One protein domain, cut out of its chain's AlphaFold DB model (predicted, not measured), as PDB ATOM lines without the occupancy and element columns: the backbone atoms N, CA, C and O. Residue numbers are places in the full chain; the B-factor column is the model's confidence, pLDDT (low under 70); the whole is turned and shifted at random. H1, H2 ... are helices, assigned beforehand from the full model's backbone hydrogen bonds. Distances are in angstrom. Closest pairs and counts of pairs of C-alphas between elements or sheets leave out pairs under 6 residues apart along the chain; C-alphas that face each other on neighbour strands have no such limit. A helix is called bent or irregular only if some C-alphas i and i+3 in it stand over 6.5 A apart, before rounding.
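What this domain is: This is residues 129 to 234, 242 to 289 and 303 to 348 of the 755 residues of an uncharacterized protein of Aspergillus tanneri (UniProt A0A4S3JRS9). Four helices, H3, H4, H7 and H8, form an up-and-down bundle, each running against the one before it in the chain; H2 crosses H4 on the side away from H7, and H6b, one arm of the bent H6, crosses H8. H1 lies beside H8, and residues 129 to 134 stick out. The printed part has 200 residues with nine named helices, H1 to H9 in order, and no named strand: all helix. It is compact, with a radius of gyration of the C-alphas of 17.3 A, spanning 54 by 48 by 37 A.

How they stand to each other: Begin with H1, residues 137 to 144, which touches residues 317 to 328 alone of the hub H8, residues 303 to 332; the closest C-alphas, of Phe 137 and Glu 324, are 7.3 A apart. Next, residues 154 to 165 alone of H2, residues 149 to 173, touch H4, residues 205 to 219, about perpendicular at 88 degrees, closest at the C-alphas of Met 158 and Glu 213, 4.1 A. H3, residues 186 to 200, and H4 are a hairpin, closest at C-alphas 200 and 208, 4.6 A. H4 touches residues 307 to 321 alone of H8 at a shallow tilt of 27 degrees, the same way, closest at C-alphas 209 and 311, 5.5 A. H6, residues 242 to 267, was assigned as one helix by its hydrogen bonds but is bent, C-alphas 250 and 253 being 6.7 A apart: H6a, residues 242 to 250, touches no helix, while H6b, residues 253 to 267, touches H8 about perpendicular at 79 degrees with residues 258 to 262 alone, closest at C-alphas 259 and 325, 6.2 A. H5, residues 223 to 226, touches H6b, closest at C-alphas 226 and 254, 5.1 A. H7, residues 271 to 288, and H9, residues 338 to 344, touch H8, closest at C-alphas 278 and 315, 6.1 A, and 339 and 326, 5.4 A. Every O i to N i+4 pair is within hydrogen-bond range in H1, H2, H4, H6b, H8 and H9, against 9 of 11 in H3, 4 of 5 in H6a and 13 of 14 in H7; H5 is too short for one.

Where its parts are: Find C-alpha 137 at (172.384, 150.911, 97.269), where H1 begins. H2 runs 35.9 A, H7 26.2 A and H8 43.6 A; H9 ends at C-alpha 344, (179.489, 149.086, 77.079).

The domain as a whole: The farthest C-alphas, of Gln 242 and Ser 287, are 55.6 A apart. Residues 235 to 241 and 290 to 302 are not printed, leaving C-alpha gaps of 15.5 A and 16.0 A. H2 to H3 is a long link. pLDDT is under 70 at residues 129 to 130, 231 to 234, 242 to 250 and 284 to 289.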
ATOM      1  N   PHE A 129     153.668 153.649  98.027       58.38
ATOM      2  CA  PHE A 129     154.645 153.209  97.044       58.38
ATOM      3  C   PHE A 129     155.349 154.435  96.473       58.38
ATOM      4  O   PHE A 129     154.734 155.272  95.810       58.38
ATOM      5  N   GLU A 130     156.650 154.531  96.717       68.69
ATOM      6  CA  GLU A 130     157.506 155.435  95.969       68.69
ATOM      7  C   GLU A 130     157.878 154.753  94.650       68.69
ATOM      8  O   GLU A 130     158.552 153.722  94.625       68.69
ATOM      9  N   TYR A 131     157.401 155.307  93.536       70.94
ATOM     10  CA  TYR A 131     157.733 154.813  92.203       70.94
ATOM     11  C   TYR A 131     159.145 155.270  91.810       70.94
ATOM     12  O   TYR A 131     159.311 156.213  91.033       70.94
ATOM     13  N   ALA A 132     160.157 154.602  92.359       83.69
ATOM     14  CA  ALA A 132     161.563 154.779  92.006       83.69
ATOM     15  C   ALA A 132     162.048 153.661  91.068       83.69
ATOM     16  O   ALA A 132     161.525 152.547  91.072       83.69
ATOM     17  N   ASP A 133     163.072 153.948  90.259       86.44
ATOM     18  CA  ASP A 133     163.655 152.948  89.352       86.44
ATOM     19  C   ASP A 133     164.454 151.856  90.090       86.44
ATOM     20  O   ASP A 133     164.715 150.796  89.526       86.44
ATOM     21  N   ALA A 134     164.891 152.135  91.319       87.50
ATOM     22  CA  ALA A 134     165.657 151.246  92.184       87.50
ATOM     23  C   ALA A 134     165.581 151.726  93.638       87.50
ATOM     24  O   ALA A 134     165.295 152.898  93.890       87.50
ATOM     25  N   GLN A 135     165.876 150.823  94.564       88.44
ATOM     26  CA  GLN A 135     166.015 151.109  95.987       88.44
ATOM     27  C   GLN A 135     167.385 151.725  96.313       88.44
ATOM     28  O   GLN A 135     168.205 151.998  95.427       88.44
ATOM     29  N   SER A 136     167.628 151.984  97.601       88.62
ATOM     30  CA  SER A 136     168.943 152.423  98.068       88.62
ATOM     31  C   SER A 136     170.019 151.377  97.751       88.62
ATOM     32  O   SER A 136     169.737 150.185  97.653       88.62
ATOM     33  N   PHE A 137     171.274 151.814  97.602       90.06
ATOM     34  CA  PHE A 137     172.384 150.911  97.269       90.06
ATOM     35  C   PHE A 137     172.469 149.736  98.251       90.06
ATOM     36  O   PHE A 137     172.703 148.607  97.848       90.06
ATOM     37  N   GLU A 138     172.266 149.989  99.541       89.81
ATOM     38  CA  GLU A 138     172.362 148.971 100.580       89.81
ATOM     39  C   GLU A 138     171.251 147.916 100.474       89.81
ATOM     40  O   GLU A 138     171.532 146.733 100.658       89.81
ATOM     41  N   GLU A 139     170.022 148.333 100.164       89.75
ATOM     42  CA  GLU A 139     168.876 147.435  99.972       89.75
ATOM     43  C   GLU A 139     169.021 146.613  98.688       89.75
ATOM     44  O   GLU A 139     168.776 145.414  98.703       89.75
ATOM     45  N   GLU A 140     169.520 147.211  97.602       92.12
ATOM     46  CA  GLU A 140     169.790 146.497  96.346       92.12
ATOM     47  C   GLU A 140     170.817 145.370  96.546       92.12
ATOM     48  O   GLU A 140     170.609 144.232  96.119       92.12
ATOM     49  N   ILE A 141     171.903 145.642  97.281       93.06
ATOM     50  CA  ILE A 141     172.873 144.596  97.635       93.06
ATOM     51  C   ILE A 141     172.245 143.524  98.536       93.06
ATOM     52  O   ILE A 141     172.590 142.351  98.404       93.06
ATOM     53  N   GLU A 142     171.329 143.889  99.434       90.75
ATOM     54  CA  GLU A 142     170.608 142.924 100.270       90.75
ATOM     55  C   GLU A 142     169.656 142.040  99.448       90.75
ATOM     56  O   GLU A 142     169.590 140.833  99.686       90.75
ATOM     57  N   GLU A 143     168.932 142.601  98.473       91.00
ATOM     58  CA  GLU A 143     168.020 141.864  97.585       91.00
ATOM     59  C   GLU A 143     168.758 140.833  96.710       91.00
ATOM     60  O   GLU A 143     168.170 139.828  96.307       91.00
ATOM     61  N   TRP A 144     170.056 141.025  96.449       93.81
ATOM     62  CA  TRP A 144     170.867 140.068  95.688       93.81
ATOM     63  C   TRP A 144     171.120 138.736  96.414       93.81
ATOM     64  O   TRP A 144     171.225 137.680  95.772       93.81
ATOM     65  N   PHE A 145     171.256 138.781  97.742       92.62
ATOM     66  CA  PHE A 145     171.538 137.605  98.563       92.62
ATOM     67  C   PHE A 145     170.246 137.036  99.158       92.62
ATOM     68  O   PHE A 145     169.457 137.724  99.812       92.62
ATOM     69  N   GLN A 146     170.049 135.744  98.929       89.38
ATOM     70  CA  GLN A 146     168.958 134.958  99.486       89.38
ATOM     71  C   GLN A 146     169.319 134.508 100.899       89.38
ATOM     72  O   GLN A 146     170.496 134.382 101.253       89.38
ATOM     73  N   TYR A 147     168.303 134.202 101.701       87.62
ATOM     74  CA  TYR A 147     168.502 133.652 103.042       87.62
ATOM     75  C   TYR A 147     168.720 132.127 103.026       87.62
ATOM     76  O   TYR A 147     168.682 131.475 104.068       87.62
ATOM     77  N   SER A 148     169.026 131.567 101.851       87.75
ATOM     78  CA  SER A 148     169.276 130.147 101.635       87.75
ATOM     79  C   SER A 148     170.623 129.673 102.194       87.75
ATOM     80  O   SER A 148     171.617 130.406 102.291       87.75
ATOM     81  N   GLU A 149     170.695 128.380 102.517       88.44
ATOM     82  CA  GLU A 149     171.939 127.759 102.979       88.44
ATOM     83  C   GLU A 149     173.057 127.826 101.924       88.44
ATOM     84  O   GLU A 149     174.232 127.981 102.273       88.44
ATOM     85  N   PHE A 150     172.691 127.777 100.642       88.75
ATOM     86  CA  PHE A 150     173.622 127.914  99.527       88.75
ATOM     87  C   PHE A 150     174.358 129.259  99.567       88.75
ATOM     88  O   PHE A 150     175.593 129.290  99.539       88.75
ATOM     89  N   ASP A 151     173.627 130.368  99.706       91.31
ATOM     90  CA  ASP A 151     174.216 131.708  99.750       91.31
ATOM     91  C   ASP A 151     175.041 131.930 101.015       91.31
ATOM     92  O   ASP A 151     176.137 132.498 100.961       91.31
ATOM     93  N   ARG A 152     174.592 131.382 102.148       91.75
ATOM     94  CA  ARG A 152     175.381 131.365 103.383       91.75
ATOM     95  C   ARG A 152     176.724 130.654 103.183       91.75
ATOM     96  O   ARG A 152     177.769 131.180 103.572       91.75
ATOM     97  N   ALA A 153     176.724 129.478 102.555       93.44
ATOM     98  CA  ALA A 153     177.943 128.726 102.255       93.44
ATOM     99  C   ALA A 153     178.828 129.432 101.210       93.44
ATOM    100  O   ALA A 153     180.060 129.347 101.269       93.44
ATOM    101  N   MET A 154     178.226 130.143 100.255       94.06
ATOM    102  CA  MET A 154     178.943 130.972  99.289       94.06
ATOM    103  C   MET A 154     179.679 132.120  99.994       94.06
ATOM    104  O   MET A 154     180.893 132.241  99.835       94.06
ATOM    105  N   LEU A 155     178.998 132.885 100.854       94.69
ATOM    106  CA  LEU A 155     179.580 134.000 101.615       94.69
ATOM    107  C   LEU A 155     180.724 133.555 102.540       94.69
ATOM    108  O   LEU A 155     181.770 134.209 102.611       94.69
ATOM    109  N   LEU A 156     180.562 132.425 103.231       95.00
ATOM    110  CA  LEU A 156     181.620 131.857 104.073       95.00
ATOM    111  C   LEU A 156     182.818 131.369 103.243       95.00
ATOM    112  O   LEU A 156     183.969 131.570 103.645       95.00
ATOM    113  N   GLY A 157     182.560 130.770 102.078       95.19
ATOM    114  CA  GLY A 157     183.598 130.350 101.134       95.19
ATOM    115  C   GLY A 157     184.396 131.530 100.583       95.19
ATOM    116  O   GLY A 157     185.623 131.500 100.623       95.19
ATOM    117  N   MET A 158     183.710 132.610 100.192       96.62
ATOM    118  CA  MET A 158     184.313 133.871  99.744       96.62
ATOM    119  C   MET A 158     185.378 134.374 100.721       96.62
ATOM    120  O   MET A 158     186.531 134.598 100.344       96.62
ATOM    121  N   LYS A 159     185.014 134.475 102.005       95.69
ATOM    122  CA  LYS A 159     185.941 134.892 103.062       95.69
ATOM    123  C   LYS A 159     187.099 133.902 103.230       95.69
ATOM    124  O   LYS A 159     188.260 134.304 103.240       95.69
ATOM    125  N   SER A 160     186.787 132.613 103.346       95.88
ATOM    126  CA  SER A 160     187.783 131.572 103.638       95.88
ATOM    127  C   SER A 160     188.835 131.445 102.532       95.88
ATOM    128  O   SER A 160     190.024 131.277 102.805       95.88
ATOM    129  N   SER A 161     188.415 131.535 101.270       95.69
ATOM    130  CA  SER A 161     189.314 131.462 100.117       95.69
ATOM    131  C   SER A 161     190.133 132.733  99.933       95.69
ATOM    132  O   SER A 161     191.311 132.633  99.580       95.69
ATOM    133  N   PHE A 162     189.577 133.905 100.252       96.00
ATOM    134  CA  PHE A 162     190.367 135.130 100.343       96.00
ATOM    135  C   PHE A 162     191.480 134.999 101.384       96.00
ATOM    136  O   PHE A 162     192.638 135.210 101.040       96.00
ATOM    137  N   GLU A 163     191.163 134.607 102.623       94.25
ATOM    138  CA  GLU A 163     192.157 134.486 103.701       94.25
ATOM    139  C   GLU A 163     193.276 133.504 103.323       94.25
ATOM    140  O   GLU A 163     194.458 133.810 103.481       94.25
ATOM    141  N   ARG A 164     192.921 132.356 102.732       94.06
ATOM    142  CA  ARG A 164     193.889 131.360 102.249       94.06
ATOM    143  C   ARG A 164     194.811 131.926 101.167       94.06
ATOM    144  O   ARG A 164     196.029 131.796 101.274       94.06
ATOM    145  N   LYS A 165     194.245 132.554 100.127       93.06
ATOM    146  CA  LYS A 165     195.025 133.115  99.010       93.06
ATOM    147  C   LYS A 165     195.847 134.328  99.430       93.06
ATOM    148  O   LYS A 165     196.966 134.483  98.948       93.06
ATOM    149  N   TRP A 166     195.317 135.154 100.326       92.38
ATOM    150  CA  TRP A 166     196.012 136.306 100.883       92.38
ATOM    151  C   TRP A 166     197.229 135.872 101.700       92.38
ATOM    152  O   TRP A 166     198.332 136.334 101.428       92.38
ATOM    153  N   ASN A 167     197.070 134.906 102.610       91.62
ATOM    154  CA  ASN A 167     198.183 134.379 103.402       91.62
ATOM    155  C   ASN A 167     199.275 133.766 102.513       91.62
ATOM    156  O   ASN A 167     200.445 134.117 102.648       91.62
ATOM    157  N   ALA A 168     198.892 132.942 101.533       91.06
ATOM    158  CA  ALA A 168     199.841 132.362 100.581       91.06
ATOM    159  C   ALA A 168     200.571 133.430  99.739       91.06
ATOM    160  O   ALA A 168     201.734 133.255  99.373       91.06
ATOM    161  N   PHE A 169     199.906 134.542  99.412       90.94
ATOM    162  CA  PHE A 169     200.526 135.665  98.713       90.94
ATOM    163  C   PHE A 169     201.508 136.426  99.610       90.94
ATOM    164  O   PHE A 169     202.628 136.691  99.179       90.94
ATOM    165  N   CYS A 170     201.126 136.716 100.855       89.44
ATOM    166  CA  CYS A 170     201.986 137.373 101.839       89.44
ATOM    167  C   CYS A 170     203.271 136.585 102.104       89.44
ATOM    168  O   CYS A 170     204.347 137.177 102.146       89.44
ATOM    169  N   GLU A 171     203.178 135.256 102.201       89.19
ATOM    170  CA  GLU A 171     204.344 134.374 102.335       89.19
ATOM    171  C   GLU A 171     205.287 134.464 101.124       89.19
ATOM    172  O   GLU A 171     206.505 134.492 101.293       89.19
ATOM    173  N   CYS A 172     204.746 134.553  99.904       87.94
ATOM    174  CA  CYS A 172     205.551 134.683  98.685       87.94
ATOM    175  C   CYS A 172     206.239 136.057  98.590       87.94
ATOM    176  O   CYS A 172     207.432 136.147  98.299       87.94
ATOM    177  N   GLU A 173     205.492 137.130  98.851       85.81
ATOM    178  CA  GLU A 173     205.943 138.517  98.675       85.81
ATOM    179  C   GLU A 173     206.609 139.108  99.931       85.81
ATOM    180  O   GLU A 173     206.965 140.283  99.948       85.81
ATOM    181  N   HIS A 174     206.799 138.300 100.983       83.50
ATOM    182  CA  HIS A 174     207.377 138.709 102.271       83.50
ATOM    183  C   HIS A 174     206.638 139.904 102.910       83.50
ATOM    184  O   HIS A 174     207.249 140.775 103.536       83.50
ATOM    185  N   ILE A 175     205.314 139.948 102.746       84.50
ATOM    186  CA  ILE A 175     204.432 140.948 103.360       84.50
ATOM    187  C   ILE A 175     203.994 140.424 104.730       84.50
ATOM    188  O   ILE A 175     203.674 139.245 104.873       84.50
ATOM    189  N   ASP A 176     203.954 141.296 105.738       81.88
ATOM    190  CA  ASP A 176     203.416 140.930 107.048       81.88
ATOM    191  C   ASP A 176     201.907 140.657 106.943       81.88
ATOM    192  O   ASP A 176     201.103 141.563 106.701       81.88
ATOM    193  N   SER A 177     201.522 139.394 107.131       76.00
ATOM    194  CA  SER A 177     200.134 138.936 107.057       76.00
ATOM    195  C   SER A 177     199.252 139.495 108.179       76.00
ATOM    196  O   SER A 177     198.035 139.325 108.127       76.00
ATOM    197  N   GLN A 178     199.832 140.139 109.199       77.44
ATOM    198  CA  GLN A 178     199.083 140.784 110.281       77.44
ATOM    199  C   GLN A 178     198.483 142.136 109.878       77.44
ATOM    200  O   GLN A 178     197.588 142.633 110.566       77.44
ATOM    201  N   ILE A 179     198.944 142.732 108.774       81.06
ATOM    202  CA  ILE A 179     198.411 144.003 108.283       81.06
ATOM    203  C   ILE A 179     197.050 143.742 107.616       81.06
ATOM    204  O   ILE A 179     196.971 142.946 106.674       81.06
ATOM    205  N   PRO A 180     195.960 144.396 108.062       84.31
ATOM    206  CA  PRO A 180     194.646 144.199 107.466       84.31
ATOM    207  C   PRO A 180     194.601 144.772 106.046       84.31
ATOM    208  O   PRO A 180     195.252 145.771 105.739       84.31
ATOM    209  N   TRP A 181     193.762 144.184 105.183       89.25
ATOM    210  CA  TRP A 181     193.605 144.616 103.786       89.25
ATOM    211  C   TRP A 181     193.367 146.128 103.636       89.25
ATOM    212  O   TRP A 181     193.859 146.753 102.691       89.25
ATOM    213  N   THR A 182     192.640 146.727 104.583       87.94
ATOM    214  CA  THR A 182     192.278 148.151 104.599       87.94
ATOM    215  C   THR A 182     193.467 149.093 104.776       87.94
ATOM    216  O   THR A 182     193.411 150.228 104.309       87.94
ATOM    217  N   ASP A 183     194.560 148.616 105.369       87.44
ATOM    218  CA  ASP A 183     195.706 149.452 105.750       87.44
ATOM    219  C   ASP A 183     196.885 149.301 104.773       87.44
ATOM    220  O   ASP A 183     197.888 150.005 104.869       87.44
ATOM    221  N   LEU A 184     196.758 148.396 103.799       87.44
ATOM    222  CA  LEU A 184     197.751 148.187 102.748       87.44
ATOM    223  C   LEU A 184     197.847 149.373 101.783       87.44
ATOM    224  O   LEU A 184     196.909 150.145 101.587       87.44
ATOM    225  N   SER A 185     198.986 149.481 101.107       87.62
ATOM    226  CA  SER A 185     199.138 150.417  99.991       87.62
ATOM    227  C   SER A 185     198.594 149.823  98.687       87.62
ATOM    228  O   SER A 185     198.645 148.609  98.471       87.62
ATOM    229  N   ASP A 186     198.154 150.668  97.753       86.81
ATOM    230  CA  ASP A 186     197.665 150.199  96.445       86.81
ATOM    231  C   ASP A 186     198.746 149.466  95.639       86.81
ATOM    232  O   ASP A 186     198.439 148.567  94.858       86.81
ATOM    233  N   SER A 187     200.024 149.776  95.891       85.88
ATOM    234  CA  SER A 187     201.168 149.068  95.304       85.88
ATOM    235  C   SER A 187     201.232 147.583  95.685       85.88
ATOM    236  O   SER A 187     201.743 146.782  94.909       85.88
ATOM    237  N   GLN A 188     200.666 147.207  96.837       87.12
ATOM    238  CA  GLN A 188     200.578 145.823  97.316       87.12
ATOM    239  C   GLN A 188     199.241 145.170  96.941       87.12
ATOM    240  O   GLN A 188     199.188 143.969  96.682       87.12
ATOM    241  N   ARG A 189     198.158 145.952  96.854       92.69
ATOM    242  CA  ARG A 189     196.833 145.439  96.468       92.69
ATOM    243  C   ARG A 189     196.748 145.067  94.987       92.69
ATOM    244  O   ARG A 189     196.200 144.018  94.654       92.69
ATOM    245  N   LYS A 190     197.311 145.897  94.100       94.38
ATOM    246  CA  LYS A 190     197.321 145.672  92.641       94.38
ATOM    247  C   LYS A 190     197.931 144.327  92.219       94.38
ATOM    248  O   LYS A 190     197.271 143.618  91.461       94.38
ATOM    249  N   PRO A 191     199.132 143.917  92.680       93.94
ATOM    250  CA  PRO A 191     199.706 142.629  92.287       93.94
ATOM    251  C   PRO A 191     198.889 141.438  92.799       93.94
ATOM    252  O   PRO A 191     198.728 140.457  92.072       93.94
ATOM    253  N   PHE A 192     198.305 141.532  94.000       94.94
ATOM    254  CA  PHE A 192     197.405 140.496  94.507       94.94
ATOM    255  C   PHE A 192     196.142 140.369  93.648       94.94
ATOM    256  O   PHE A 192     195.807 139.269  93.205       94.94
ATOM    257  N   MET A 193     195.487 141.494  93.340       96.00
ATOM    258  CA  MET A 193     194.319 141.527  92.456       96.00
ATOM    259  C   MET A 193     194.656 140.963  91.068       96.00
ATOM    260  O   MET A 193     193.941 140.102  90.560       96.00
ATOM    261  N   GLY A 194     195.794 141.358  90.487       95.44
ATOM    262  CA  GLY A 194     196.281 140.818  89.215       95.44
ATOM    263  C   GLY A 194     196.484 139.298  89.243       95.44
ATOM    264  O   GLY A 194     196.124 138.606  88.290       95.44
ATOM    265  N   ARG A 195     196.996 138.741  90.351       95.06
ATOM    266  CA  ARG A 195     197.129 137.284  90.527       95.06
ATOM    267  C   ARG A 195     195.768 136.590  90.576       95.06
ATOM    268  O   ARG A 195     195.613 135.554  89.932       95.06
ATOM    269  N   LEU A 196     194.789 137.153  91.289       96.25
ATOM    270  CA  LEU A 196     193.425 136.612  91.328       96.25
ATOM    271  C   LEU A 196     192.777 136.616  89.940       96.25
ATOM    272  O   LEU A 196     192.263 135.586  89.513       96.25
ATOM    273  N   ILE A 197     192.875 137.730  89.211       96.31
ATOM    274  CA  ILE A 197     192.356 137.867  87.844       96.31
ATOM    275  C   ILE A 197     192.980 136.820  86.907       96.31
ATOM    276  O   ILE A 197     192.275 136.173  86.135       96.31
ATOM    277  N   ASN A 198     194.291 136.587  87.005       95.25
ATOM    278  CA  ASN A 198     194.956 135.547  86.216       95.25
ATOM    279  C   ASN A 198     194.455 134.135  86.565       95.25
ATOM    280  O   ASN A 198     194.337 133.291  85.679       95.25
ATOM    281  N   CYS A 199     194.118 133.869  87.831       94.75
ATOM    282  CA  CYS A 199     193.530 132.592  88.237       94.75
ATOM    283  C   CYS A 199     192.111 132.376  87.683       94.75
ATOM    284  O   CYS A 199     191.750 131.228  87.444       94.75
ATOM    285  N   VAL A 200     191.332 133.435  87.427       94.94
ATOM    286  CA  VAL A 200     190.006 133.326  86.779       94.94
ATOM    287  C   VAL A 200     190.118 132.777  85.350       94.94
ATOM    288  O   VAL A 200     189.205 132.121  84.870       94.94
ATOM    289  N   ARG A 201     191.264 132.952  84.682       92.75
ATOM    290  CA  ARG A 201     191.525 132.414  83.333       92.75
ATOM    291  C   ARG A 201     192.047 130.973  83.321       92.75
ATOM    292  O   ARG A 201     192.437 130.469  82.271       92.75
ATOM    293  N   ASN A 202     192.116 130.312  84.475       93.38
ATOM    294  CA  ASN A 202     192.668 128.964  84.567       93.38
ATOM    295  C   ASN A 202     191.712 127.910  83.972       93.38
ATOM    296  O   ASN A 202     190.492 128.038  84.047       93.38
ATOM    297  N   CYS A 203     192.258 126.831  83.414       88.12
ATOM    298  CA  CYS A 203     191.467 125.717  82.890       88.12
ATOM    299  C   CYS A 203     190.733 124.937  84.000       88.12
ATOM    300  O   CYS A 203     189.662 124.382  83.751       88.12
ATOM    301  N   ASP A 204     191.282 124.914  85.218       92.69
ATOM    302  CA  ASP A 204     190.711 124.216  86.373       92.69
ATOM    303  C   ASP A 204     189.596 125.034  87.045       92.69
ATOM    304  O   ASP A 204     189.817 126.152  87.520       92.69
ATOM    305  N   ILE A 205     188.402 124.438  87.118       92.12
ATOM    306  CA  ILE A 205     187.211 125.024  87.739       92.12
ATOM    307  C   ILE A 205     187.416 125.352  89.219       92.12
ATOM    308  O   ILE A 205     186.960 126.395  89.676       92.12
ATOM    309  N   LEU A 206     188.145 124.526  89.974       94.25
ATOM    310  CA  LEU A 206     188.344 124.762  91.406       94.25
ATOM    311  C   LEU A 206     189.228 125.992  91.642       94.25
ATOM    312  O   LEU A 206     188.932 126.819  92.504       94.25
ATOM    313  N   ILE A 207     190.270 126.167  90.822       94.56
ATOM    314  CA  ILE A 207     191.155 127.339  90.881       94.56
ATOM    315  C   ILE A 207     190.384 128.619  90.539       94.56
ATOM    316  O   ILE A 207     190.594 129.648  91.200       94.56
ATOM    317  N   ARG A 208     189.499 128.550  89.532       95.06
ATOM    318  CA  ARG A 208     188.622 129.663  89.148       95.06
ATOM    319  C   ARG A 208     187.639 130.003  90.262       95.06
ATOM    320  O   ARG A 208     187.603 131.162  90.666       95.06
ATOM    321  N   ILE A 209     186.939 129.018  90.831       96.00
ATOM    322  CA  ILE A 209     186.015 129.212  91.961       96.00
ATOM    323  C   ILE A 209     186.723 129.899  93.124       96.00
ATOM    324  O   ILE A 209     186.254 130.935  93.580       96.00
ATOM    325  N   GLU A 210     187.882 129.409  93.571       96.38
ATOM    326  CA  GLU A 210     188.593 130.050  94.684       96.38
ATOM    327  C   GLU A 210     189.041 131.486  94.356       96.38
ATOM    328  O   GLU A 210     189.192 132.323  95.246       96.38
ATOM    329  N   ALA A 211     189.354 131.776  93.087       96.81
ATOM    330  CA  ALA A 211     189.719 133.125  92.654       96.81
ATOM    331  C   ALA A 211     188.502 134.053  92.652       96.81
ATOM    332  O   ALA A 211     188.585 135.155  93.188       96.81
ATOM    333  N   LEU A 212     187.380 133.583  92.111       97.50
ATOM    334  CA  LEU A 212     186.105 134.290  92.102       97.50
ATOM    335  C   LEU A 212     185.585 134.524  93.520       97.50
ATOM    336  O   LEU A 212     185.160 135.626  93.828       97.50
ATOM    337  N   GLU A 213     185.695 133.543  94.412       97.44
ATOM    338  CA  GLU A 213     185.381 133.676  95.837       97.44
ATOM    339  C   GLU A 213     186.163 134.819  96.491       97.44
ATOM    340  O   GLU A 213     185.577 135.673  97.161       97.44
ATOM    341  N   ALA A 214     187.477 134.866  96.257       97.19
ATOM    342  CA  ALA A 214     188.326 135.927  96.779       97.19
ATOM    343  C   ALA A 214     187.990 137.297  96.163       97.19
ATOM    344  O   ALA A 214     187.936 138.293  96.886       97.19
ATOM    345  N   ILE A 215     187.718 137.359  94.853       97.62
ATOM    346  CA  ILE A 215     187.289 138.589  94.169       97.62
ATOM    347  C   ILE A 215     185.949 139.068  94.732       97.62
ATOM    348  O   ILE A 215     185.845 140.228  95.123       97.62
ATOM    349  N   CYS A 216     184.952 138.191  94.852       97.50
ATOM    350  CA  CYS A 216     183.648 138.501  95.431       97.50
ATOM    351  C   CYS A 216     183.783 139.008  96.872       97.50
ATOM    352  O   CYS A 216     183.099 139.957  97.256       97.50
ATOM    353  N   TYR A 217     184.678 138.432  97.683       97.62
ATOM    354  CA  TYR A 217     184.924 138.923  99.043       97.62
ATOM    355  C   TYR A 217     185.493 140.350  99.059       97.62
ATOM    356  O   TYR A 217     185.095 141.183  99.877       97.62
ATOM    357  N   LEU A 218     186.396 140.652  98.124       96.44
ATOM    358  CA  LEU A 218     186.932 141.998  97.945       96.44
ATOM    359  C   LEU A 218     185.841 142.974  97.489       96.44
ATOM    360  O   LEU A 218     185.652 144.010  98.126       96.44
ATOM    361  N   VAL A 219     185.082 142.651  96.440       96.56
ATOM    362  CA  VAL A 219     184.066 143.569  95.891       96.56
ATOM    363  C   VAL A 219     182.838 143.735  96.797       96.56
ATOM    364  O   VAL A 219     182.187 144.770  96.740       96.56
ATOM    365  N   THR A 220     182.580 142.796  97.717       95.19
ATOM    366  CA  THR A 220     181.612 142.960  98.828       95.19
ATOM    367  C   THR A 220     182.158 143.790 100.000       95.19
ATOM    368  O   THR A 220     181.493 143.958 101.025       95.19
ATOM    369  N   GLY A 221     183.356 144.362  99.849       93.31
ATOM    370  CA  GLY A 221     183.918 145.360 100.754       93.31
ATOM    371  C   GLY A 221     184.683 144.778 101.936       93.31
ATOM    372  O   GLY A 221     184.846 145.482 102.929       93.31
ATOM    373  N   VAL A 222     185.149 143.522 101.865       93.88
ATOM    374  CA  VAL A 222     185.891 142.852 102.957       93.88
ATOM    375  C   VAL A 222     185.090 142.896 104.264       93.88
ATOM    376  O   VAL A 222     185.590 143.258 105.335       93.88
ATOM    377  N   TRP A 223     183.806 142.546 104.154       92.19
ATOM    378  CA  TRP A 223     182.788 142.713 105.197       92.19
ATOM    379  C   TRP A 223     183.186 142.108 106.546       92.19
ATOM    380  O   TRP A 223     182.836 142.652 107.587       92.19
ATOM    381  N   GLY A 224     184.001 141.048 106.558       88.62
ATOM    382  CA  GLY A 224     184.501 140.444 107.800       88.62
ATOM    383  C   GLY A 224     185.356 141.386 108.659       88.62
ATOM    384  O   GLY A 224     185.507 141.148 109.853       88.62
ATOM    385  N   THR A 225     185.898 142.458 108.072       88.44
ATOM    386  CA  THR A 225     186.681 143.481 108.781       88.44
ATOM    387  C   THR A 225     186.037 144.862 108.772       88.44
ATOM    388  O   THR A 225     186.371 145.659 109.647       88.44
ATOM    389  N   THR A 226     185.142 145.155 107.826       89.38
ATOM    390  CA  THR A 226     184.572 146.493 107.602       89.38
ATOM    391  C   THR A 226     183.119 146.627 108.052       89.38
ATOM    392  O   THR A 226     182.726 147.721 108.459       89.38
ATOM    393  N   ALA A 227     182.325 145.552 108.012       85.81
ATOM    394  CA  ALA A 227     180.907 145.609 108.349       85.81
ATOM    395  C   ALA A 227     180.706 145.945 109.833       85.81
ATOM    396  O   ALA A 227     181.413 145.437 110.706       85.81
ATOM    397  N   GLY A 228     179.745 146.826 110.122       81.38
ATOM    398  CA  GLY A 228     179.414 147.233 111.490       81.38
ATOM    399  C   GLY A 228     180.448 148.147 112.159       81.38
ATOM    400  O   GLY A 228     180.277 148.493 113.327       81.38
ATOM    401  N   LYS A 229     181.509 148.568 111.455       81.00
ATOM    402  CA  LYS A 229     182.486 149.541 111.963       81.00
ATOM    403  C   LYS A 229     182.173 150.936 111.438       81.00
ATOM    404  O   LYS A 229     181.973 151.139 110.244       81.00
ATOM    405  N   ALA A 230     182.177 151.917 112.336       73.19
ATOM    406  CA  ALA A 230     182.039 153.311 111.945       73.19
ATOM    407  C   ALA A 230     183.275 153.759 111.151       73.19
ATOM    408  O   ALA A 230     184.409 153.495 111.559       73.19
ATOM    409  N   ALA A 231     183.063 154.480 110.050       65.50
ATOM    410  CA  ALA A 231     184.140 155.218 109.405       65.50
ATOM    411  C   ALA A 231     184.653 156.281 110.397       65.50
ATOM    412  O   ALA A 231     183.984 157.282 110.662       65.50
ATOM    413  N   HIS A 232     185.811 156.049 111.015       54.75
ATOM    414  CA  HIS A 232     186.508 157.108 111.735       54.75
ATOM    415  C   HIS A 232     186.989 158.121 110.692       54.75
ATOM    416  O   HIS A 232     187.948 157.822 109.986       54.75
ATOM    417  N   ASN A 233     186.269 159.247 110.544       46.78
ATOM    418  CA  ASN A 233     186.814 160.613 110.375       46.78
ATOM    419  C   ASN A 233     185.886 161.671 109.749       46.78
ATOM    420  O   ASN A 233     186.330 162.807 109.652       46.78
ATOM    421  N   ASP A 234     184.616 161.405 109.436       44.88
ATOM    422  CA  ASP A 234     183.753 162.469 108.888       44.88
ATOM    423  C   ASP A 234     182.710 162.920 109.927       44.88
ATOM    424  O   ASP A 234     181.626 162.353 110.071       44.88
ATOM    425  N   GLN A 242     168.533 161.144 114.383       52.03
ATOM    426  CA  GLN A 242     169.706 160.568 115.066       52.03
ATOM    427  C   GLN A 242     169.901 159.053 114.821       52.03
ATOM    428  O   GLN A 242     171.017 158.604 114.595       52.03
ATOM    429  N   ALA A 243     168.813 158.274 114.782       44.12
ATOM    430  CA  ALA A 243     168.852 156.822 114.592       44.12
ATOM    431  C   ALA A 243     169.159 156.367 113.146       44.12
ATOM    432  O   ALA A 243     169.846 155.363 112.958       44.12
ATOM    433  N   ALA A 244     168.687 157.085 112.119       46.06
ATOM    434  CA  ALA A 244     168.949 156.737 110.717       46.06
ATOM    435  C   ALA A 244     170.371 157.142 110.295       46.06
ATOM    436  O   ALA A 244     171.051 156.401 109.582       46.06
ATOM    437  N   PHE A 245     170.850 158.282 110.804       50.72
ATOM    438  CA  PHE A 245     172.227 158.734 110.613       50.72
ATOM    439  C   PHE A 245     173.236 157.789 111.289       50.72
ATOM    440  O   PHE A 245     174.237 157.401 110.682       50.72
ATOM    441  N   GLU A 246     172.944 157.342 112.515       50.78
ATOM    442  CA  GLU A 246     173.767 156.354 113.219       50.78
ATOM    443  C   GLU A 246     173.798 155.005 112.485       50.78
ATOM    444  O   GLU A 246     174.883 154.462 112.275       50.78
ATOM    445  N   ALA A 247     172.655 154.498 112.004       53.88
ATOM    446  CA  ALA A 247     172.592 153.254 111.229       53.88
ATOM    447  C   ALA A 247     173.349 153.337 109.885       53.88
ATOM    448  O   ALA A 247     173.985 152.366 109.473       53.88
ATOM    449  N   SER A 248     173.328 154.497 109.217       63.16
ATOM    450  CA  SER A 248     174.052 154.731 107.958       63.16
ATOM    451  C   SER A 248     175.577 154.759 108.159       63.16
ATOM    452  O   SER A 248     176.335 154.187 107.366       63.16
ATOM    453  N   LYS A 249     176.052 155.312 109.284       65.75
ATOM    454  CA  LYS A 249     177.487 155.422 109.605       65.75
ATOM    455  C   LYS A 249     178.206 154.070 109.701       65.75
ATOM    456  O   LYS A 249     179.376 153.975 109.327       65.75
ATOM    457  N   PHE A 250     177.522 153.032 110.185       68.62
ATOM    458  CA  PHE A 250     178.083 151.679 110.322       68.62
ATOM    459  C   PHE A 250     178.104 150.878 109.012       68.62
ATOM    460  O   PHE A 250     178.817 149.877 108.925       68.62
ATOM    461  N   LYS A 251     177.357 151.319 107.991       79.62
ATOM    462  CA  LYS A 251     177.354 150.728 106.640       79.62
ATOM    463  C   LYS A 251     178.372 151.407 105.718       79.62
ATOM    464  O   LYS A 251     178.957 150.767 104.845       79.62
ATOM    465  N   LEU A 252     178.645 152.693 105.952       84.31
ATOM    466  CA  LEU A 252     179.452 153.539 105.074       84.31
ATOM    467  C   LEU A 252     180.871 153.006 104.812       84.31
ATOM    468  O   LEU A 252     181.359 153.096 103.685       84.31
ATOM    469  N   LEU A 253     181.539 152.446 105.829       88.81
ATOM    470  CA  LEU A 253     182.907 151.941 105.673       88.81
ATOM    471  C   LEU A 253     182.966 150.770 104.685       88.81
ATOM    472  O   LEU A 253     183.830 150.759 103.810       88.81
ATOM    473  N   GLN A 254     182.044 149.812 104.805       92.00
ATOM    474  CA  GLN A 254     181.954 148.686 103.879       92.00
ATOM    475  C   GLN A 254     181.672 149.185 102.462       92.00
ATOM    476  O   GLN A 254     182.421 148.848 101.552       92.00
ATOM    477  N   VAL A 255     180.670 150.053 102.287       91.38
ATOM    478  CA  VAL A 255     180.301 150.619 100.978       91.38
ATOM    479  C   VAL A 255     181.482 151.341 100.317       91.38
ATOM    480  O   VAL A 255     181.733 151.161  99.126       91.38
ATOM    481  N   ARG A 256     182.270 152.106 101.083       91.12
ATOM    482  CA  ARG A 256     183.488 152.763 100.578       91.12
ATOM    483  C   ARG A 256     184.527 151.751 100.091       91.12
ATOM    484  O   ARG A 256     185.166 151.975  99.064       91.12
ATOM    485  N   TRP A 257     184.705 150.644 100.812       93.31
ATOM    486  CA  TRP A 257     185.618 149.577 100.399       93.31
ATOM    487  C   TRP A 257     185.098 148.771  99.213       93.31
ATOM    488  O   TRP A 257     185.909 148.361  98.390       93.31
ATOM    489  N   MET A 258     183.783 148.592  99.076       95.12
ATOM    490  CA  MET A 258     183.180 147.991  97.881       95.12
ATOM    491  C   MET A 258     183.553 148.797  96.632       95.12
ATOM    492  O   MET A 258     184.118 148.251  95.687       95.12
ATOM    493  N   GLU A 259     183.337 150.115  96.666       93.50
ATOM    494  CA  GLU A 259     183.685 151.022  95.565       93.50
ATOM    495  C   GLU A 259     185.196 151.042  95.283       93.50
ATOM    496  O   GLU A 259     185.612 150.909  94.134       93.50
ATOM    497  N   SER A 260     186.025 151.140  96.328       94.06
ATOM    498  CA  SER A 260     187.489 151.114  96.204       94.06
ATOM    499  C   SER A 260     187.995 149.817  95.561       94.06
ATOM    500  O   SER A 260     188.792 149.849  94.625       94.06
ATOM    501  N   ASN A 261     187.495 148.663  96.013       95.75
ATOM    502  CA  ASN A 261     187.932 147.362  95.512       95.75
ATOM    503  C   ASN A 261     187.427 147.085  94.087       95.75
ATOM    504  O   ASN A 261     188.142 146.451  93.313       95.75
ATOM    505  N   VAL A 262     186.240 147.577  93.709       96.38
ATOM    506  CA  VAL A 262     185.765 147.499  92.317       96.38
ATOM    507  C   VAL A 262     186.566 148.413  91.395       96.38
ATOM    508  O   VAL A 262     186.935 147.985  90.304       96.38
ATOM    509  N   ASN A 263     186.918 149.622  91.836       94.62
ATOM    510  CA  ASN A 263     187.817 150.489  91.073       94.62
ATOM    511  C   ASN A 263     189.200 149.850  90.910       94.62
ATOM    512  O   ASN A 263     189.733 149.830  89.807       94.62
ATOM    513  N   LEU A 264     189.745 149.234  91.961       95.06
ATOM    514  CA  LEU A 264     190.996 148.478  91.883       95.06
ATOM    515  C   LEU A 264     190.910 147.318  90.876       95.06
ATOM    516  O   LEU A 264     191.828 147.113  90.085       95.06
ATOM    517  N   LEU A 265     189.813 146.557  90.897       95.94
ATOM    518  CA  LEU A 265     189.563 145.473  89.946       95.94
ATOM    519  C   LEU A 265     189.501 145.997  88.503       95.94
ATOM    520  O   LEU A 265     190.069 145.382  87.597       95.94
ATOM    521  N   HIS A 266     188.842 147.139  88.293       94.81
ATOM    522  CA  HIS A 266     188.756 147.814  86.999       94.81
ATOM    523  C   HIS A 266     190.127 148.318  86.520       94.81
ATOM    524  O   HIS A 266     190.524 148.007  85.398       94.81
ATOM    525  N   GLU A 267     190.905 148.969  87.388       94.25
ATOM    526  CA  GLU A 267     192.280 149.414  87.113       94.25
ATOM    527  C   GLU A 267     193.214 148.250  86.750       94.25
ATOM    528  O   GLU A 267     194.100 148.389  85.907       94.25
ATOM    529  N   CYS A 268     193.008 147.077  87.356       94.44
ATOM    530  CA  CYS A 268     193.728 145.848  87.028       94.44
ATOM    531  C   CYS A 268     193.196 145.137  85.768       94.44
ATOM    532  O   CYS A 268     193.598 144.005  85.502       94.44
ATOM    533  N   SER A 269     192.315 145.774  84.984       93.12
ATOM    534  CA  SER A 269     191.691 145.205  83.778       93.12
ATOM    535  C   SER A 269     190.939 143.890  84.038       93.12
ATOM    536  O   SER A 269     190.904 143.004  83.187       93.12
ATOM    537  N   GLY A 270     190.327 143.748  85.220       91.38
ATOM    538  CA  GLY A 270     189.629 142.529  85.644       91.38
ATOM    539  C   GLY A 270     188.266 142.293  84.984       91.38
ATOM    540  O   GLY A 270     187.778 141.167  85.006       91.38
ATOM    541  N   LEU A 271     187.671 143.317  84.360       94.50
ATOM    542  CA  LEU A 271     186.340 143.231  83.744       94.50
ATOM    543  C   LEU A 271     186.283 142.197  82.604       94.50
ATOM    544  O   LEU A 271     185.403 141.341  82.594       94.50
ATOM    545  N   GLN A 272     187.238 142.250  81.673       93.88
ATOM    546  CA  GLN A 272     187.287 141.357  80.511       93.88
ATOM    547  C   GLN A 272     187.494 139.873  80.909       93.88
ATOM    548  O   GLN A 272     186.712 139.038  80.465       93.88
ATOM    549  N   PRO A 273     188.458 139.514  81.785       94.56
ATOM    550  CA  PRO A 273     188.594 138.157  82.324       94.56
ATOM    551  C   PRO A 273     187.338 137.621  83.021       94.56
ATOM    552  O   PRO A 273     187.006 136.446  82.872       94.56
ATOM    553  N   LEU A 274     186.636 138.466  83.786       95.75
ATOM    554  CA  LEU A 274     185.373 138.074  84.413       95.75
ATOM    555  C   LEU A 274     184.296 137.821  83.358       95.75
ATOM    556  O   LEU A 274     183.554 136.850  83.479       95.75
ATOM    557  N   PHE A 275     184.226 138.654  82.317       94.75
ATOM    558  CA  PHE A 275     183.259 138.492  81.233       94.75
ATOM    559  C   PHE A 275     183.512 137.221  80.421       94.75
ATOM    560  O   PHE A 275     182.591 136.448  80.190       94.75
ATOM    561  N   GLU A 276     184.772 136.941  80.083       92.88
ATOM    562  CA  GLU A 276     185.189 135.682  79.450       92.88
ATOM    563  C   GLU A 276     184.777 134.467  80.298       92.88
ATOM    564  O   GLU A 276     184.287 133.472  79.764       92.88
ATOM    565  N   CYS A 277     184.926 134.556  81.624       93.06
ATOM    566  CA  CYS A 277     184.479 133.517  82.549       93.06
ATOM    567  C   CYS A 277     182.949 133.370  82.552       93.06
ATOM    568  O   CYS A 277     182.450 132.247  82.491       93.06
ATOM    569  N   LEU A 278     182.201 134.478  82.543       92.38
ATOM    570  CA  LEU A 278     180.740 134.469  82.441       92.38
ATOM    571  C   LEU A 278     180.280 133.770  81.150       92.38
ATOM    572  O   LEU A 278     179.445 132.867  81.211       92.38
ATOM    573  N   CYS A 279     180.862 134.135  80.004       90.50
ATOM    574  CA  CYS A 279     180.588 133.489  78.721       90.50
ATOM    575  C   CYS A 279     180.898 131.991  78.779       90.50
ATOM    576  O   CYS A 279     180.029 131.174  78.480       90.50
ATOM    577  N   HIS A 280     182.084 131.621  79.270       88.38
ATOM    578  CA  HIS A 280     182.504 130.225  79.373       88.38
ATOM    579  C   HIS A 280     181.523 129.365  80.179       88.38
ATOM    580  O   HIS A 280     181.176 128.262  79.754       88.38
ATOM    581  N   VAL A 281     181.061 129.862  81.329       87.94
ATOM    582  CA  VAL A 281     180.155 129.121  82.216       87.94
ATOM    583  C   VAL A 281     178.810 128.855  81.533       87.94
ATOM    584  O   VAL A 281     178.328 127.724  81.541       87.94
ATOM    585  N   PHE A 282     178.218 129.863  80.890       84.19
ATOM    586  CA  PHE A 282     176.884 129.746  80.288       84.19
ATOM    587  C   PHE A 282     176.869 129.196  78.851       84.19
ATOM    588  O   PHE A 282     175.823 128.752  78.383       84.19
ATOM    589  N   GLU A 283     177.998 129.171  78.143       80.81
ATOM    590  CA  GLU A 283     178.138 128.439  76.874       80.81
ATOM    591  C   GLU A 283     178.347 126.937  77.119       80.81
ATOM    592  O   GLU A 283     177.695 126.095  76.496       80.81
ATOM    593  N   LYS A 284     179.214 126.588  78.080       65.88
ATOM    594  CA  LYS A 284     179.536 125.196  78.417       65.88
ATOM    595  C   LYS A 284     178.348 124.457  79.030       65.88
ATOM    596  O   LYS A 284     178.078 123.325  78.634       65.88
ATOM    597  N   ASN A 285     177.603 125.106  79.927       55.69
ATOM    598  CA  ASN A 285     176.384 124.534  80.509       55.69
ATOM    599  C   ASN A 285     175.320 124.204  79.455       55.69
ATOM    600  O   ASN A 285     174.579 123.243  79.621       55.69
ATOM    601  N   CYS A 286     175.286 124.940  78.341       51.91
ATOM    602  CA  CYS A 286     174.346 124.677  77.253       51.91
ATOM    603  C   CYS A 286     174.786 123.563  76.299       51.91
ATOM    604  O   CYS A 286     173.946 122.997  75.613       51.91
ATOM    605  N   SER A 287     176.081 123.232  76.248       50.25
ATOM    606  CA  SER A 287     176.572 122.093  75.456       50.25
ATOM    607  C   SER A 287     176.432 120.765  76.212       50.25
ATOM    608  O   SER A 287     176.235 119.721  75.601       50.25
ATOM    609  N   LEU A 288     176.501 120.793  77.550       50.09
ATOM    610  CA  LEU A 288     176.321 119.601  78.388       50.09
ATOM    611  C   LEU A 288     174.874 119.088  78.412       50.09
ATOM    612  O   LEU A 288     174.682 117.878  78.507       50.09
ATOM    613  N   SER A 289     173.864 119.958  78.276       49.28
ATOM    614  CA  SER A 289     172.457 119.526  78.258       49.28
ATOM    615  C   SER A 289     172.061 118.760  76.990       49.28
ATOM    616  O   SER A 289     171.035 118.084  76.968       49.28
ATOM    617  N   ALA A 303     178.992 116.421  91.647       84.31
ATOM    618  CA  ALA A 303     179.988 117.322  92.233       84.31
ATOM    619  C   ALA A 303     180.474 118.373  91.220       84.31
ATOM    620  O   ALA A 303     180.691 119.532  91.576       84.31
ATOM    621  N   PHE A 304     180.621 117.974  89.955       84.88
ATOM    622  CA  PHE A 304     180.980 118.877  88.869       84.88
ATOM    623  C   PHE A 304     179.855 119.876  88.548       84.88
ATOM    624  O   PHE A 304     180.127 121.066  88.375       84.88
ATOM    625  N   LEU A 305     178.596 119.429  88.546       83.25
ATOM    626  CA  LEU A 305     177.427 120.291  88.374       83.25
ATOM    627  C   LEU A 305     177.328 121.326  89.503       83.25
ATOM    628  O   LEU A 305     177.213 122.517  89.223       83.25
ATOM    629  N   ALA A 306     177.481 120.899  90.760       86.12
ATOM    630  CA  ALA A 306     177.482 121.796  91.918       86.12
ATOM    631  C   ALA A 306     178.639 122.813  91.877       86.12
ATOM    632  O   ALA A 306     178.463 123.981  92.226       86.12
ATOM    633  N   ALA A 307     179.827 122.398  91.421       89.31
ATOM    634  CA  ALA A 307     180.947 123.315  91.209       89.31
ATOM    635  C   ALA A 307     180.625 124.350  90.119       89.31
ATOM    636  O   ALA A 307     180.907 125.533  90.289       89.31
ATOM    637  N   THR A 308     179.987 123.926  89.028       88.12
ATOM    638  CA  THR A 308     179.638 124.815  87.913       88.12
ATOM    639  C   THR A 308     178.519 125.792  88.279       88.12
ATOM    640  O   THR A 308     178.587 126.969  87.930       88.12
ATOM    641  N   GLU A 309     177.532 125.349  89.057       88.50
ATOM    642  CA  GLU A 309     176.515 126.218  89.651       88.50
ATOM    643  C   GLU A 309     177.148 127.247  90.599       88.50
ATOM    644  O   GLU A 309     176.844 128.442  90.526       88.50
ATOM    645  N   ARG A 310     178.074 126.817  91.466       91.19
ATOM    646  CA  ARG A 310     178.813 127.722  92.356       91.19
ATOM    647  C   ARG A 310     179.615 128.754  91.566       91.19
ATOM    648  O   ARG A 310     179.576 129.936  91.899       91.19
ATOM    649  N   GLU A 311     180.309 128.325  90.515       93.19
ATOM    650  CA  GLU A 311     181.048 129.207  89.613       93.19
ATOM    651  C   GLU A 311     180.123 130.252  88.966       93.19
ATOM    652  O   GLU A 311     180.399 131.448  89.062       93.19
ATOM    653  N   ALA A 312     178.985 129.830  88.404       92.19
ATOM    654  CA  ALA A 312     177.997 130.724  87.797       92.19
ATOM    655  C   ALA A 312     177.504 131.797  88.777       92.19
ATOM    656  O   ALA A 312     177.492 132.988  88.459       92.19
ATOM    657  N   ASN A 313     177.136 131.385  89.990       93.56
ATOM    658  CA  ASN A 313     176.632 132.281  91.027       93.56
ATOM    659  C   ASN A 313     177.685 133.301  91.490       93.56
ATOM    660  O   ASN A 313     177.358 134.474  91.697       93.56
ATOM    661  N   LEU A 314     178.952 132.894  91.598       96.06
ATOM    662  CA  LEU A 314     180.046 133.796  91.958       96.06
ATOM    663  C   LEU A 314     180.325 134.824  90.859       96.06
ATOM    664  O   LEU A 314     180.438 136.012  91.163       96.06
ATOM    665  N   VAL A 315     180.394 134.407  89.590       95.81
ATOM    666  CA  VAL A 315     180.625 135.340  88.473       95.81
ATOM    667  C   VAL A 315     179.466 136.331  88.345       95.81
ATOM    668  O   VAL A 315     179.705 137.532  88.217       95.81
ATOM    669  N   LEU A 316     178.216 135.863  88.445       95.62
ATOM    670  CA  LEU A 316     177.040 136.739  88.453       95.62
ATOM    671  C   LEU A 316     177.086 137.741  89.612       95.62
ATOM    672  O   LEU A 316     176.792 138.915  89.406       95.62
ATOM    673  N   THR A 317     177.497 137.302  90.806       96.56
ATOM    674  CA  THR A 317     177.632 138.178  91.981       96.56
ATOM    675  C   THR A 317     178.687 139.254  91.759       96.56
ATOM    676  O   THR A 317     178.446 140.420  92.071       96.56
ATOM    677  N   ALA A 318     179.836 138.895  91.178       96.88
ATOM    678  CA  ALA A 318     180.841 139.878  90.798       96.88
ATOM    679  C   ALA A 318     180.236 140.908  89.832       96.88
ATOM    680  O   ALA A 318     180.256 142.098  90.132       96.88
ATOM    681  N   PHE A 319     179.623 140.471  88.727       96.06
ATOM    682  CA  PHE A 319     179.018 141.382  87.748       96.06
ATOM    683  C   PHE A 319     177.937 142.282  88.333       96.06
ATOM    684  O   PHE A 319     177.929 143.473  88.036       96.06
ATOM    685  N   TYR A 320     177.062 141.748  89.182       96.94
ATOM    686  CA  TYR A 320     176.028 142.537  89.839       96.94
ATOM    687  C   TYR A 320     176.627 143.680  90.667       96.94
ATOM    688  O   TYR A 320     176.212 144.829  90.529       96.94
ATOM    689  N   LEU A 321     177.682 143.399  91.437       96.69
ATOM    690  CA  LEU A 321     178.388 144.421  92.210       96.69
ATOM    691  C   LEU A 321     179.090 145.457  91.326       96.69
ATOM    692  O   LEU A 321     179.068 146.644  91.654       96.69
ATOM    693  N   LEU A 322     179.676 145.044  90.195       96.50
ATOM    694  CA  LEU A 322     180.233 145.986  89.218       96.50
ATOM    695  C   LEU A 322     179.144 146.903  88.636       96.50
ATOM    696  O   LEU A 322     179.365 148.111  88.541       96.50
ATOM    697  N   VAL A 323     177.973 146.357  88.287       96.31
ATOM    698  CA  VAL A 323     176.838 147.134  87.764       96.31
ATOM    699  C   VAL A 323     176.341 148.139  88.800       96.31
ATOM    700  O   VAL A 323     176.242 149.324  88.489       96.31
ATOM    701  N   GLU A 324     176.075 147.711  90.035       95.31
ATOM    702  CA  GLU A 324     175.546 148.594  91.083       95.31
ATOM    703  C   GLU A 324     176.533 149.702  91.477       95.31
ATOM    704  O   GLU A 324     176.143 150.855  91.677       95.31
ATOM    705  N   ILE A 325     177.836 149.409  91.503       95.00
ATOM    706  CA  ILE A 325     178.855 150.444  91.724       95.00
ATOM    707  C   ILE A 325     178.955 151.384  90.521       95.00
ATOM    708  O   ILE A 325     179.067 152.595  90.717       95.00
ATOM    709  N   GLY A 326     178.834 150.875  89.292       94.19
ATOM    710  CA  GLY A 326     178.722 151.704  88.090       94.19
ATOM    711  C   GLY A 326     177.536 152.673  88.157       94.19
ATOM    712  O   GLY A 326     177.692 153.859  87.865       94.19
ATOM    713  N   ARG A 327     176.373 152.207  88.629       93.06
ATOM    714  CA  ARG A 327     175.173 153.041  88.822       93.06
ATOM    715  C   ARG A 327     175.399 154.107  89.891       93.06
ATOM    716  O   ARG A 327     175.071 155.274  89.691       93.06
ATOM    717  N   ARG A 328     176.039 153.744  91.005       90.81
ATOM    718  CA  ARG A 328     176.402 154.696  92.064       90.81
ATOM    719  C   ARG A 328     177.386 155.767  91.574       90.81
ATOM    720  O   ARG A 328     177.253 156.932  91.956       90.81
ATOM    721  N   GLN A 329     178.352 155.400  90.729       90.25
ATOM    722  CA  GLN A 329     179.276 156.349  90.095       90.25
ATOM    723  C   GLN A 329     178.539 157.328  89.183       90.25
ATOM    724  O   GLN A 329     178.793 158.528  89.258       90.25
ATOM    725  N   GLU A 330     177.588 156.838  88.387       87.81
ATOM    726  CA  GLU A 330     176.743 157.669  87.526       87.81
ATOM    727  C   GLU A 330     175.906 158.671  88.336       87.81
ATOM    728  O   GLU A 330     175.877 159.856  87.998       87.81
ATOM    729  N   THR A 331     175.294 158.242  89.448       87.00
ATOM    730  CA  THR A 331     174.530 159.138  90.335       87.00
ATOM    731  C   THR A 331     175.409 160.225  90.962       87.00
ATOM    732  O   THR A 331     174.970 161.365  91.101       87.00
ATOM    733  N   ARG A 332     176.655 159.903  91.336       85.25
ATOM    734  CA  ARG A 332     177.595 160.868  91.934       85.25
ATOM    735  C   ARG A 332     178.212 161.813  90.908       85.25
ATOM    736  O   ARG A 332     178.396 162.992  91.197       85.25
ATOM    737  N   ASN A 333     178.583 161.297  89.739       84.56
ATOM    738  CA  ASN A 333     179.229 162.062  88.682       84.56
ATOM    739  C   ASN A 333     178.883 161.507  87.294       84.56
ATOM    740  O   ASN A 333     179.622 160.712  86.714       84.56
ATOM    741  N   ALA A 334     177.802 162.027  86.711       80.31
ATOM    742  CA  ALA A 334     177.325 161.628  85.388       80.31
ATOM    743  C   ALA A 334     178.360 161.803  84.254       80.31
ATOM    744  O   ALA A 334     178.242 161.161  83.216       80.31
ATOM    745  N   ARG A 335     179.382 162.661  84.424       76.69
ATOM    746  CA  ARG A 335     180.403 162.914  83.388       76.69
ATOM    747  C   ARG A 335     181.577 161.936  83.416       76.69
ATOM    748  O   ARG A 335     182.320 161.879  82.443       76.69
ATOM    749  N   HIS A 336     181.779 161.208  84.513       82.38
ATOM    750  CA  HIS A 336     182.920 160.311  84.687       82.38
ATOM    751  C   HIS A 336     182.433 158.929  85.128       82.38
ATOM    752  O   HIS A 336     182.354 158.638  86.321       82.38
ATOM    753  N   THR A 337     182.107 158.082  84.147       87.19
ATOM    754  CA  THR A 337     181.524 156.746  84.360       87.19
ATOM    755  C   THR A 337     182.403 155.636  83.754       87.19
ATOM    756  O   THR A 337     181.980 154.916  82.852       87.19
ATOM    757  N   PRO A 338     183.642 155.448  84.259       90.25
ATOM    758  CA  PRO A 338     184.626 154.546  83.652       90.25
ATOM    759  C   PRO A 338     184.159 153.085  83.608       90.25
ATOM    760  O   PRO A 338     184.446 152.377  82.638       90.25
ATOM    761  N   LEU A 339     183.412 152.636  84.625       91.44
ATOM    762  CA  LEU A 339     182.818 151.300  84.636       91.44
ATOM    763  C   LEU A 339     181.753 151.146  83.550       91.44
ATOM    764  O   LEU A 339     181.816 150.182  82.796       91.44
ATOM    765  N   ARG A 340     180.822 152.101  83.422       91.88
ATOM    766  CA  ARG A 340     179.785 152.079  82.378       91.88
ATOM    767  C   ARG A 340     180.416 152.016  80.990       91.88
ATOM    768  O   ARG A 340     180.066 151.133  80.215       91.88
ATOM    769  N   ASP A 341     181.375 152.899  80.711       90.62
ATOM    770  CA  ASP A 341     182.056 152.962  79.415       90.62
ATOM    771  C   ASP A 341     182.771 151.640  79.090       90.62
ATOM    772  O   ASP A 341     182.658 151.112  77.985       90.62
ATOM    773  N   SER A 342     183.448 151.052  80.080       91.06
ATOM    774  CA  SER A 342     184.151 149.776  79.900       91.06
ATOM    775  C   SER A 342     183.198 148.592  79.731       91.06
ATOM    776  O   SER A 342     183.503 147.671  78.983       91.06
ATOM    777  N   MET A 343     182.042 148.610  80.402       91.81
ATOM    778  CA  MET A 343     181.009 147.578  80.269       91.81
ATOM    779  C   MET A 343     180.274 147.658  78.930       91.81
ATOM    780  O   MET A 343     179.957 146.625  78.348       91.81
ATOM    781  N   MET A 344     180.045 148.868  78.418       88.31
ATOM    782  CA  MET A 344     179.489 149.086  77.079       88.31
ATOM    783  C   MET A 344     180.447 148.636  75.971       88.31
ATOM    784  O   MET A 344     179.991 148.214  74.912       88.31
ATOM    785  N   ALA A 345     181.758 148.703  76.218       89.56
ATOM    786  CA  ALA A 345     182.797 148.272  75.284       89.56
ATOM    787  C   ALA A 345     183.024 146.745  75.246       89.56
ATOM    788  O   ALA A 345     183.834 146.274  74.443       89.56
ATOM    789  N   LEU A 346     182.350 145.968  76.102       89.88
ATOM    790  CA  LEU A 346     182.447 144.506  76.095       89.88
ATOM    791  C   LEU A 346     181.880 143.919  74.797       89.88
ATOM    792  O   LEU A 346     180.826 144.336  74.317       89.88
ATOM    793  N   ASN A 347     182.574 142.911  74.266       82.44
ATOM    794  CA  ASN A 347     182.167 142.155  73.085       82.44
ATOM    795  C   ASN A 347     182.149 140.650  73.406       82.44
ATOM    796  O   ASN A 347     183.210 140.112  73.734       82.44
ATOM    797  N   PRO A 348     180.998 139.956  73.284       84.31
ATOM    798  CA  PRO A 348     179.658 140.484  72.972       84.31
ATOM    799  C   PRO A 348     179.131 141.485  74.019       84.31
ATOM    800  O   PRO A 348     179.593 141.505  75.155       84.31
TER     801      PRO A 348